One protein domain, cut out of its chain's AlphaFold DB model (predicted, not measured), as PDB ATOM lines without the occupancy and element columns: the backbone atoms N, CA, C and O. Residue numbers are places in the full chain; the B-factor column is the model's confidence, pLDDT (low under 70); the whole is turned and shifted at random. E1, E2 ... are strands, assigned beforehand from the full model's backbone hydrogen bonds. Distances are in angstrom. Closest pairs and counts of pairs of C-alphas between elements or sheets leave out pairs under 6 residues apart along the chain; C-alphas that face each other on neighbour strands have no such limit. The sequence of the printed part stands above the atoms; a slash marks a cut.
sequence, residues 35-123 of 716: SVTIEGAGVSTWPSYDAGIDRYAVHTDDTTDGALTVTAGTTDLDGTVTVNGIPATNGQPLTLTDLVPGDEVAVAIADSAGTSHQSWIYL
ATOM      1  N   SER A  35     197.961 200.566 135.693       94.62
ATOM      2  CA  SER A  35     198.927 199.844 136.517       94.62
ATOM      3  C   SER A  35     200.013 199.257 135.637       94.62
ATOM      4  O   SER A  35     199.687 198.605 134.643       94.62
ATOM      5  N   VAL A  36     201.274 199.417 136.034       97.06
ATOM      6  CA  VAL A  36     202.415 198.744 135.409       97.06
ATOM      7  C   VAL A  36     203.316 198.164 136.495       97.06
ATOM      8  O   VAL A  36     203.651 198.845 137.463       97.06
ATOM      9  N   THR A  37     203.715 196.904 136.340       96.81
ATOM     10  CA  THR A  37     204.745 196.261 137.160       96.81
ATOM     11  C   THR A  37     205.833 195.668 136.275       96.81
ATOM     12  O   THR A  37     205.553 195.099 135.217       96.81
ATOM     13  N   ILE A  38     207.080 195.809 136.726       97.00
ATOM     14  CA  ILE A  38     208.270 195.235 136.097       97.00
ATOM     15  C   ILE A  38     208.879 194.248 137.087       97.00
ATOM     16  O   ILE A  38     209.177 194.609 138.226       97.00
ATOM     17  N   GLU A  39     209.042 193.002 136.661       96.25
ATOM     18  CA  GLU A  39     209.508 191.897 137.495       96.25
ATOM     19  C   GLU A  39     210.605 191.099 136.781       96.25
ATOM     20  O   GLU A  39     210.643 191.010 135.555       96.25
ATOM     21  N   GLY A  40     211.494 190.478 137.552       94.06
ATOM     22  CA  GLY A  40     212.579 189.648 137.034       94.06
ATOM     23  C   GLY A  40     213.597 189.312 138.120       94.06
ATOM     24  O   GLY A  40     213.492 189.777 139.258       94.06
ATOM     25  N   ALA A  41     214.581 188.480 137.787       90.94
ATOM     26  CA  ALA A  41     215.690 188.190 138.691       90.94
ATOM     27  C   ALA A  41     216.614 189.416 138.799       90.94
ATOM     28  O   ALA A  41     216.992 189.994 137.783       90.94
ATOM     29  N   GLY A  42     216.932 189.841 140.026       90.44
ATOM     30  CA  GLY A  42     217.793 191.011 140.252       90.44
ATOM     31  C   GLY A  42     217.161 192.362 139.898       90.44
ATOM     32  O   GLY A  42     217.846 193.379 139.896       90.44
ATOM     33  N   VAL A  43     215.857 192.388 139.604       94.31
ATOM     34  CA  VAL A  43     215.164 193.570 139.083       94.31
ATOM     35  C   VAL A  43     214.566 194.414 140.201       94.31
ATOM     36  O   VAL A  43     213.868 193.915 141.086       94.31
ATOM     37  N   SER A  44     214.780 195.724 140.119       94.81
ATOM     38  CA  SER A  44     214.017 196.725 140.869       94.81
ATOM     39  C   SER A  44     213.876 198.002 140.045       94.81
ATOM     40  O   SER A  44     214.623 198.200 139.090       94.81
ATOM     41  N   THR A  45     212.910 198.855 140.384       95.75
ATOM     42  CA  THR A  45     212.611 200.064 139.610       95.75
ATOM     43  C   THR A  45     212.582 201.321 140.465       95.75
ATOM     44  O   THR A  45     212.280 201.272 141.661       95.75
ATOM     45  N   TRP A  46     212.889 202.459 139.840       95.56
ATOM     46  CA  TRP A  46     212.678 203.783 140.419       95.56
ATOM     47  C   TRP A  46     212.378 204.825 139.325       95.56
ATOM     48  O   TRP A  46     212.770 204.614 138.179       95.56
ATOM     49  N   PRO A  47     211.721 205.950 139.659       93.25
ATOM     50  CA  PRO A  47     211.026 206.215 140.923       93.25
ATOM     51  C   PRO A  47     209.867 205.231 141.165       93.25
ATOM     52  O   PRO A  47     209.602 204.339 140.362       93.25
ATOM     53  N   SER A  48     209.195 205.328 142.316       90.69
ATOM     54  CA  SER A  48     207.972 204.542 142.533       90.69
ATOM     55  C   SER A  48     206.936 204.869 141.457       90.69
ATOM     56  O   SER A  48     206.807 206.028 141.074       90.69
ATOM     57  N   TYR A  49     206.210 203.850 140.992       91.88
ATOM     58  CA  TYR A  49     205.231 204.004 139.918       91.88
ATOM     59  C   TYR A  49     204.169 205.064 140.240       91.88
ATOM     60  O   TYR A  49     203.508 204.990 141.279       91.88
ATOM     61  N   ASP A  50     203.983 205.992 139.308       89.62
ATOM     62  CA  ASP A  50     202.926 206.994 139.277       89.62
ATOM     63  C   ASP A  50     202.475 207.203 137.821       89.62
ATOM     64  O   ASP A  50     203.286 207.354 136.909       89.62
ATOM     65  N   ALA A  51     201.169 207.214 137.565       84.88
ATOM     66  CA  ALA A  51     200.656 207.357 136.201       84.88
ATOM     67  C   ALA A  51     201.050 208.693 135.527       84.88
ATOM     68  O   ALA A  51     200.964 208.799 134.309       84.88
ATOM     69  N   GLY A  52     201.473 209.700 136.298       86.69
ATOM     70  CA  GLY A  52     201.959 210.991 135.809       86.69
ATOM     71  C   GLY A  52     203.478 211.094 135.627       86.69
ATOM     72  O   GLY A  52     203.957 212.182 135.322       86.69
ATOM     73  N   ILE A  53     204.238 210.015 135.848       90.38
ATOM     74  CA  ILE A  53     205.673 209.956 135.543       90.38
ATOM     75  C   ILE A  53     205.867 209.179 134.242       90.38
ATOM     76  O   ILE A  53     205.419 208.038 134.125       90.38
ATOM     77  N   ASP A  54     206.580 209.780 133.293       92.31
ATOM     78  CA  ASP A  54     206.767 209.211 131.954       92.31
ATOM     79  C   ASP A  54     207.940 208.220 131.879       92.31
ATOM     80  O   ASP A  54     207.981 207.370 130.994       92.31
ATOM     81  N   ARG A  55     208.904 208.305 132.804       95.31
ATOM     82  CA  ARG A  55     210.175 207.580 132.713       95.31
ATOM     83  C   ARG A  55     210.610 206.982 134.045       95.31
ATOM     84  O   ARG A  55     210.572 207.625 135.092       95.31
ATOM     85  N   TYR A  56     211.097 205.755 133.959       97.31
ATOM     86  CA  TYR A  56     211.591 204.949 135.061       97.31
ATOM     87  C   TYR A  56     212.884 204.263 134.662       97.31
ATOM     88  O   TYR A  56     213.157 204.052 133.485       97.31
ATOM     89  N   ALA A  57     213.664 203.860 135.648       97.56
ATOM     90  CA  ALA A  57     214.819 203.009 135.469       97.56
ATOM     91  C   ALA A  57     214.567 201.611 136.025       97.56
ATOM     92  O   ALA A  57     213.795 201.418 136.971       97.56
ATOM     93  N   VAL A  58     215.262 200.643 135.435       97.50
ATOM     94  CA  VAL A  58     215.304 199.250 135.864       97.50
ATOM     95  C   VAL A  58     216.726 198.925 136.277       97.50
ATOM     96  O   VAL A  58     217.623 198.853 135.439       97.50
ATOM     97  N   HIS A  59     216.937 198.715 137.573       96.06
ATOM     98  CA  HIS A  59     218.169 198.112 138.058       96.06
ATOM     99  C   HIS A  59     218.251 196.665 137.602       96.06
ATOM    100  O   HIS A  59     217.270 195.922 137.680       96.06
ATOM    101  N   THR A  60     219.454 196.278 137.205       94.19
ATOM    102  CA  THR A  60     219.790 194.922 136.796       94.19
ATOM    103  C   THR A  60     221.024 194.462 137.557       94.19
ATOM    104  O   THR A  60     221.839 195.270 138.017       94.19
ATOM    105  N   ASP A  61     221.202 193.152 137.635       91.38
ATOM    106  CA  ASP A  61     222.441 192.527 138.082       91.38
ATOM    107  C   ASP A  61     222.828 191.378 137.139       91.38
ATOM    108  O   ASP A  61     222.175 191.136 136.120       91.38
ATOM    109  N   ASP A  62     223.893 190.656 137.480       86.56
ATOM    110  CA  ASP A  62     224.386 189.522 136.690       86.56
ATOM    111  C   ASP A  62     223.355 188.380 136.537       86.56
ATOM    112  O   ASP A  62     223.564 187.465 135.742       86.56
ATOM    113  N   THR A  63     222.252 188.392 137.297       90.81
ATOM    114  CA  THR A  63     221.179 187.388 137.235       90.81
ATOM    115  C   THR A  63     220.005 187.794 136.345       90.81
ATOM    116  O   THR A  63     219.183 186.932 136.032       90.81
ATOM    117  N   THR A  64     219.918 189.061 135.922       91.62
ATOM    118  CA  THR A  64     218.818 189.557 135.077       91.62
ATOM    119  C   THR A  64     218.867 188.988 133.653       91.62
ATOM    120  O   THR A  64     217.816 188.739 133.068       91.62
ATOM    121  N   ASP A  65     220.070 188.747 133.111       89.81
ATOM    122  CA  ASP A  65     220.316 188.056 131.826       89.81
ATOM    123  C   ASP A  65     219.478 188.592 130.640       89.81
ATOM    124  O   ASP A  65     218.956 187.839 129.819       89.81
ATOM    125  N   GLY A  66     219.289 189.917 130.577       93.62
ATOM    126  CA  GLY A  66     218.564 190.580 129.486       93.62
ATOM    127  C   GLY A  66     217.058 190.305 129.462       93.62
ATOM    128  O   GLY A  66     216.425 190.514 128.427       93.62
ATOM    129  N   ALA A  67     216.470 189.818 130.560       94.56
ATOM    130  CA  ALA A  67     215.061 189.441 130.615       94.56
ATOM    131  C   ALA A  67     214.267 190.229 131.664       94.56
ATOM    132  O   ALA A  67     214.659 190.327 132.825       94.56
ATOM    133  N   LEU A  68     213.090 190.721 131.266       96.38
ATOM    134  CA  LEU A  68     212.122 191.395 132.137       96.38
ATOM    135  C   LEU A  68     210.713 190.869 131.875       96.38
ATOM    136  O   LEU A  68     210.360 190.550 130.744       96.38
ATOM    137  N   THR A  69     209.874 190.820 132.902       97.50
ATOM    138  CA  THR A  69     208.436 190.569 132.766       97.50
ATOM    139  C   THR A  69     207.667 191.842 133.080       97.50
ATOM    140  O   THR A  69     207.780 192.390 134.172       97.50
ATOM    141  N   VAL A  70     206.878 192.299 132.114       98.19
ATOM    142  CA  VAL A  70     206.043 193.496 132.205       98.19
ATOM    143  C   VAL A  70     204.593 193.065 132.362       98.19
ATOM    144  O   VAL A  70     204.073 192.334 131.521       98.19
ATOM    145  N   THR A  71     203.918 193.531 133.409       98.12
ATOM    146  CA  THR A  71     202.460 193.407 133.533       98.12
ATOM    147  C   THR A  71     201.868 194.802 133.524       98.12
ATOM    148  O   THR A  71     202.074 195.569 134.458       98.12
ATOM    149  N   ALA A  72     201.134 195.135 132.468       97.44
ATOM    150  CA  ALA A  72     200.516 196.441 132.301       97.44
ATOM    151  C   ALA A  72     199.010 196.300 132.065       97.44
ATOM    152  O   ALA A  72     198.546 195.322 131.468       97.44
ATOM    153  N   GLY A  73     198.235 197.266 132.549       96.19
ATOM    154  CA  GLY A  73     196.789 197.221 132.422       96.19
ATOM    155  C   GLY A  73     196.077 198.528 132.722       96.19
ATOM    156  O   GLY A  73     196.626 199.430 133.354       96.19
ATOM    157  N   THR A  74     194.830 198.586 132.269       96.56
ATOM    158  CA  THR A  74     193.872 199.667 132.518       96.56
ATOM    159  C   THR A  74     192.562 199.081 133.034       96.56
ATOM    160  O   THR A  74     192.183 197.957 132.689       96.56
ATOM    161  N   THR A  75     191.850 199.831 133.874       95.88
ATOM    162  CA  THR A  75     190.497 199.454 134.311       95.88
ATOM    163  C   THR A  75     189.448 199.568 133.203       95.88
ATOM    164  O   THR A  75     188.327 199.097 133.392       95.88
ATOM    165  N   ASP A  76     189.782 200.193 132.070       94.56
ATOM    166  CA  ASP A  76     188.934 200.194 130.878       94.56
ATOM    167  C   ASP A  76     188.970 198.820 130.189       94.56
ATOM    168  O   ASP A  76     190.029 198.308 129.823       94.56
ATOM    169  N   LEU A  77     187.803 198.201 130.011       91.06
ATOM    170  CA  LEU A  77     187.696 196.868 129.413       91.06
ATOM    171  C   LEU A  77     187.922 196.873 127.898       91.06
ATOM    172  O   LEU A  77     188.268 195.827 127.349       91.06
ATOM    173  N   ASP A  78     187.738 198.025 127.249       92.50
ATOM    174  CA  ASP A  78     187.986 198.207 125.817       92.50
ATOM    175  C   ASP A  78     189.398 198.762 125.544       92.50
ATOM    176  O   ASP A  78     189.789 198.933 124.387       92.50
ATOM    177  N   GLY A  79     190.172 199.028 126.603       94.19
ATOM    178  CA  GLY A  79     191.534 199.532 126.504       94.19
ATOM    179  C   GLY A  79     192.519 198.505 125.940       94.19
ATOM    180  O   GLY A  79     192.386 197.292 126.126       94.19
ATOM    181  N   THR A  80     193.549 199.000 125.262       96.25
ATOM    182  CA  THR A  80     194.624 198.190 124.674       96.25
ATOM    183  C   THR A  80     195.962 198.507 125.315       96.25
ATOM    184  O   THR A  80     196.241 199.659 125.635       96.25
ATOM    185  N   VAL A  81     196.806 197.485 125.451       97.69
ATOM    186  CA  VAL A  81     198.147 197.600 126.025       97.69
ATOM    187  C   VAL A  81     199.161 197.099 125.007       97.69
ATOM    188  O   VAL A  81     198.984 196.029 124.418       97.69
ATOM    189  N   THR A  82     200.245 197.844 124.822       97.50
ATOM    190  CA  THR A  82     201.417 197.373 124.077       97.50
ATOM    191  C   THR A  82     202.683 197.570 124.890       97.50
ATOM    192  O   THR A  82     202.808 198.569 125.594       97.50
ATOM    193  N   VAL A  83     203.626 196.644 124.753       97.88
ATOM    194  CA  VAL A  83     204.969 196.725 125.339       97.88
ATOM    195  C   VAL A  83     205.977 196.573 124.201       97.88
ATOM    196  O   VAL A  83     205.956 195.555 123.513       97.88
ATOM    197  N   ASN A  84     206.806 197.581 123.937       97.06
ATOM    198  CA  ASN A  84     207.705 197.643 122.770       97.06
ATOM    199  C   ASN A  84     206.981 197.380 121.429       97.06
ATOM    200  O   ASN A  84     207.501 196.747 120.510       97.06
ATOM    201  N   GLY A  85     205.721 197.819 121.326       95.88
ATOM    202  CA  GLY A  85     204.864 197.563 120.161       95.88
ATOM    203  C   GLY A  85     204.284 196.144 120.069       95.88
ATOM    204  O   GLY A  85     203.541 195.841 119.131       95.88
ATOM    205  N   ILE A  86     204.584 195.268 121.030       96.56
ATOM    206  CA  ILE A  86     203.993 193.933 121.151       96.56
ATOM    207  C   ILE A  86     202.643 194.068 121.867       96.56
ATOM    208  O   ILE A  86     202.614 194.554 122.999       96.56
ATOM    209  N   PRO A  87     201.518 193.639 121.262       95.56
ATOM    210  CA  PRO A  87     200.230 193.615 121.946       95.56
ATOM    211  C   PRO A  87     200.285 192.735 123.199       95.56
ATOM    212  O   PRO A  87     200.610 191.549 123.120       95.56
ATOM    213  N   ALA A  88     199.932 193.309 124.346       95.69
ATOM    214  CA  ALA A  88     199.828 192.609 125.618       95.69
ATOM    215  C   ALA A  88     198.354 192.442 126.007       95.69
ATOM    216  O   ALA A  88     197.506 193.289 125.723       95.69
ATOM    217  N   THR A  89     198.028 191.329 126.666       95.88
ATOM    218  CA  THR A  89     196.681 191.149 127.225       95.88
ATOM    219  C   THR A  89     196.563 191.986 128.497       95.88
ATOM    220  O   THR A  89     197.434 191.892 129.357       95.88
ATOM    221  N   ASN A  90     195.494 192.779 128.625       95.75
ATOM    222  CA  ASN A  90     195.271 193.675 129.766       95.75
ATOM    223  C   ASN A  90     195.459 192.941 131.113       95.75
ATOM    224  O   ASN A  90     194.769 191.957 131.396       95.75
ATOM    225  N   GLY A  91     196.418 193.402 131.921       94.62
ATOM    226  CA  GLY A  91     196.735 192.847 133.239       94.62
ATOM    227  C   GLY A  91     197.390 191.462 133.222       94.62
ATOM    228  O   GLY A  91     197.398 190.792 134.255       94.62
ATOM    229  N   GLN A  92     197.898 190.991 132.079       96.69
ATOM    230  CA  GLN A  92     198.662 189.744 131.979       96.69
ATOM    231  C   GLN A  92     200.154 190.021 131.758       96.69
ATOM    232  O   GLN A  92     200.499 190.992 131.080       96.69
ATOM    233  N   PRO A  93     201.039 189.162 132.293       97.69
ATOM    234  CA  PRO A  93     202.475 189.317 132.126       97.69
ATOM    235  C   PRO A  93     202.914 189.051 130.682       97.69
ATOM    236  O   PRO A  93     202.473 188.088 130.049       97.69
ATOM    237  N   LEU A  94     203.846 189.867 130.198       97.25
ATOM    238  CA  LEU A  94     204.599 189.674 128.966       97.25
ATOM    239  C   LEU A  94     206.095 189.692 129.287       97.25
ATOM    240  O   LEU A  94     206.602 190.664 129.841       97.25
ATOM    241  N   THR A  95     206.807 188.632 128.914       96.50
ATOM    242  CA  THR A  95     208.261 188.556 129.088       96.50
ATOM    243  C   THR A  95     208.979 189.077 127.848       96.50
ATOM    244  O   THR A  95     208.710 188.626 126.734       96.50
ATOM    245  N   LEU A  96     209.905 190.003 128.063       96.12
ATOM    246  CA  LEU A  96     210.896 190.473 127.106       96.12
ATOM    247  C   LEU A  96     212.225 189.767 127.383       96.12
ATOM    248  O   LEU A  96     212.554 189.495 128.539       96.12
ATOM    249  N   THR A  97     212.975 189.483 126.326       94.56
ATOM    250  CA  THR A  97     214.319 188.896 126.372       94.56
ATOM    251  C   THR A  97     215.261 189.709 125.499       94.56
ATOM    252  O   THR A  97     214.810 190.567 124.738       94.56
ATOM    253  N   ASP A  98     216.556 189.407 125.591       93.81
ATOM    254  CA  ASP A  98     217.600 190.005 124.755       93.81
ATOM    255  C   ASP A  98     217.721 191.533 124.923       93.81
ATOM    256  O   ASP A  98     218.208 192.222 124.027       93.81
ATOM    257  N   LEU A  99     217.286 192.057 126.076       95.62
ATOM    258  CA  LEU A  99     217.454 193.461 126.441       95.62
ATOM    259  C   LEU A  99     218.923 193.757 126.724       95.62
ATOM    260  O   LEU A  99     219.617 192.989 127.399       95.62
ATOM    261  N   VAL A 100     219.374 194.912 126.249       94.44
ATOM    262  CA  VAL A 100     220.720 195.423 126.509       94.44
ATOM    263  C   VAL A 100     220.662 196.751 127.267       94.44
ATOM    264  O   VAL A 100     219.662 197.466 127.184       94.44
ATOM    265  N   PRO A 101     221.716 197.104 128.030       95.19
ATOM    266  CA  PRO A 101     221.809 198.406 128.682       95.19
ATOM    267  C   PRO A 101     221.525 199.568 127.722       95.19
ATOM    268  O   PRO A 101     222.127 199.648 126.652       95.19
ATOM    269  N   GLY A 102     220.622 200.460 128.127       95.19
ATOM    270  CA  GLY A 102     220.137 201.587 127.331       95.19
ATOM    271  C   GLY A 102     218.802 201.340 126.619       95.19
ATOM    272  O   GLY A 102     218.203 202.304 126.154       95.19
ATOM    273  N   ASP A 103     218.304 200.100 126.556       96.56
ATOM    274  CA  ASP A 103     216.979 199.811 125.990       96.56
ATOM    275  C   ASP A 103     215.870 200.466 126.815       96.56
ATOM    276  O   ASP A 103     215.770 200.240 128.022       96.56
ATOM    277  N   GLU A 104     214.979 201.208 126.164       96.50
ATOM    278  CA  GLU A 104     213.732 201.653 126.777       96.50
ATOM    279  C   GLU A 104     212.636 200.612 126.559       96.50
ATOM    280  O   GLU A 104     212.165 200.383 125.441       96.50
ATOM    281  N   VAL A 105     212.184 199.997 127.652       97.69
ATOM    282  CA  VAL A 105     210.956 199.203 127.647       97.69
ATOM    283  C   VAL A 105     209.773 200.161 127.681       97.69
ATOM    284  O   VAL A 105     209.415 200.680 128.735       97.69
ATOM    285  N   ALA A 106     209.181 200.409 126.519       97.81
ATOM    286  CA  ALA A 106     208.054 201.310 126.343       97.81
ATOM    287  C   ALA A 106     206.728 200.576 126.555       97.81
ATOM    288  O   ALA A 106     206.441 199.577 125.893       97.81
ATOM    289  N   VAL A 107     205.889 201.105 127.439       98.06
ATOM    290  CA  VAL A 107     204.522 200.645 127.676       98.06
ATOM    291  C   VAL A 107     203.570 201.735 127.208       98.06
ATOM    292  O   VAL A 107     203.630 202.865 127.689       98.06
ATOM    293  N   ALA A 108     202.677 201.382 126.286       97.44
ATOM    294  CA  ALA A 108     201.586 202.252 125.869       97.44
ATOM    295  C   ALA A 108     200.244 201.648 126.280       97.44
ATOM    296  O   ALA A 108     199.980 200.470 126.010       97.44
ATOM    297  N   ILE A 109     199.405 202.455 126.923       97.31
ATOM    298  CA  ILE A 109     198.052 202.085 127.342       97.31
ATOM    299  C   ILE A 109     197.094 203.068 126.680       97.31
ATOM    300  O   ILE A 109     197.115 204.255 126.992       97.31
ATOM    301  N   ALA A 110     196.270 202.576 125.756       96.62
ATOM    302  CA  ALA A 110     195.248 203.370 125.079       96.62
ATOM    303  C   ALA A 110     193.861 202.976 125.586       96.62
ATOM    304  O   ALA A 110     193.485 201.807 125.500       96.62
ATOM    305  N   ASP A 111     193.099 203.940 126.090       95.94
ATOM    306  CA  ASP A 111     191.749 203.741 126.611       95.94
ATOM    307  C   ASP A 111     190.854 204.977 126.403       95.94
ATOM    308  O   ASP A 111     191.175 205.884 125.629       95.94
ATOM    309  N   SER A 112     189.685 205.009 127.050       94.81
ATOM    310  CA  SER A 112     188.731 206.117 126.933       94.81
ATOM    311  C   SER A 112     189.248 207.485 127.408       94.81
ATOM    312  O   SER A 112     188.638 208.496 127.046       94.81
ATOM    313  N   ALA A 113     190.350 207.554 128.164       91.94
ATOM    314  CA  ALA A 113     190.993 208.811 128.562       91.94
ATOM    315  C   ALA A 113     192.100 209.274 127.595       91.94
ATOM    316  O   ALA A 113     192.540 210.421 127.690       91.94
ATOM    317  N   GLY A 114     192.508 208.433 126.643       94.06
ATOM    318  CA  GLY A 114     193.577 208.710 125.682       94.06
ATOM    319  C   GLY A 114     194.654 207.631 125.708       94.06
ATOM    320  O   GLY A 114     194.411 206.516 126.162       94.06
ATOM    321  N   THR A 115     195.844 207.967 125.210       94.44
ATOM    322  CA  THR A 115     197.005 207.068 125.240       94.44
ATOM    323  C   THR A 115     198.067 207.628 126.174       94.44
ATOM    324  O   THR A 115     198.498 208.766 125.993       94.44
ATOM    325  N   SER A 116     198.489 206.836 127.158       94.62
ATOM    326  CA  SER A 116     199.687 207.102 127.955       94.62
ATOM    327  C   SER A 116     200.876 206.338 127.379       94.62
ATOM    328  O   SER A 116     200.722 205.218 126.886       94.62
ATOM    329  N   HIS A 117     202.055 206.953 127.445       95.81
ATOM    330  CA  HIS A 117     203.327 206.357 127.053       95.81
ATOM    331  C   HIS A 117     204.291 206.498 128.225       95.81
ATOM    332  O   HIS A 117     204.547 207.611 128.673       95.81
ATOM    333  N   GLN A 118     204.793 205.375 128.728       96.19
ATOM    334  CA  GLN A 118     205.767 205.341 129.814       96.19
ATOM    335  C   GLN A 118     206.931 204.430 129.428       96.19
ATOM    336  O   GLN A 118     206.726 203.451 128.705       96.19
ATOM    337  N   SER A 119     208.139 204.711 129.912       96.94
ATOM    338  CA  SER A 119     209.317 203.882 129.647       96.94
ATOM    339  C   SER A 119     210.070 203.452 130.892       96.94
ATOM    340  O   SER A 119     210.084 204.125 131.920       96.94
ATOM    341  N   TRP A 120     210.734 202.309 130.760       97.75
ATOM    342  CA  TRP A 120     211.622 201.725 131.750       97.75
ATOM    343  C   TRP A 120     212.980 201.486 131.098       97.75
ATOM    344  O   TRP A 120     213.129 200.534 130.331       97.75
ATOM    345  N   ILE A 121     213.958 202.347 131.381       97.69
ATOM    346  CA  ILE A 121     215.310 202.183 130.847       97.69
ATOM    347  C   ILE A 121     216.004 201.004 131.537       97.69
ATOM    348  O   ILE A 121     216.143 200.967 132.763       97.69
ATOM    349  N   TYR A 122     216.419 200.021 130.743       97.44
ATOM    350  CA  TYR A 122     217.190 198.865 131.182       97.44
ATOM    351  C   TYR A 122     218.630 199.308 131.440       97.44
ATOM    352  O   TYR A 122     219.341 199.703 130.516       97.44
ATOM    353  N   LEU A 123     219.067 199.307 132.698       97.50
ATOM    354  CA  LEU A 123     220.363 199.876 133.059       97.50
ATOM    355  C   LEU A 123     221.501 198.860 132.987       97.50
ATOM    356  O   LEU A 123     221.268 197.660 133.084       97.50
TER     357      LEU A 123
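What this domain is: This is residues 35 to 123 of the 716 residues of an uncharacterized protein of Nocardioides ginsengisegetis (UniProt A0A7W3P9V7). Two sheets stand face to face as a sandwich: the strongly twisted sheet E2 E3 E9 E8 E5 E6 curves over the three-strand sheet E1 E4 E7, its edge strands E2 and E6 coming near E1 and E7. The long hairpin E8 and E9 lies in the middle of the larger sheet. The 89 printed residues, all strand by class, hold nine named strands, E1 to E9 along the chain, and no named helix. The larger sheet is mixed, the smaller all antiparallel. The whole is compact, with a radius of gyration of the C-alphas of 12.5 A, and elongated, spanning 40 by 22 by 16 A.

How they stand to each other: E8, residues 104 to 111, and E9, residues 114 to 122, form a hairpin, with N 107 and O 118 within hydrogen-bond range at 2.8 A. E3, residues 55 to 59, is parallel to E9, with N 56 and O 119 at 2.8 A. E2, residues 44 to 46, forms a hairpin with E3, with N 57 and O 46 at 2.8 A. E5, residues 80 to 83, is antiparallel to E8, with N 80 and O 110 at 2.8 A. E6, residues 86 to 88, forms a hairpin with E5, with N 83 and O 86 at 2.9 A. In the other sheet, inner strand E4, residues 68 to 74, is antiparallel to E1, residues 35 to 39, with N 37 and O 71 at 2.8 A, and to E7, residues 93 to 96, with N 70 and O 94 at 2.8 A. The closest C-alphas of E4 and E5 are those of Gly 73 and Val 81, 6.6 A apart.

Where its parts are: E9 spans 26.2 A, E8 22.1 A and E4 20.0 A. E1 begins at C-alpha 35 (198.927, 199.844, 136.517); E9 ends at C-alpha 122 (217.190, 198.865, 131.182).

The domain as a whole: The two C-alphas farthest apart, those of Asp 62 and Ser 112, are 40.5 A apart. The printed part has no cut and no long link. No printed residue is under 70 in pLDDT.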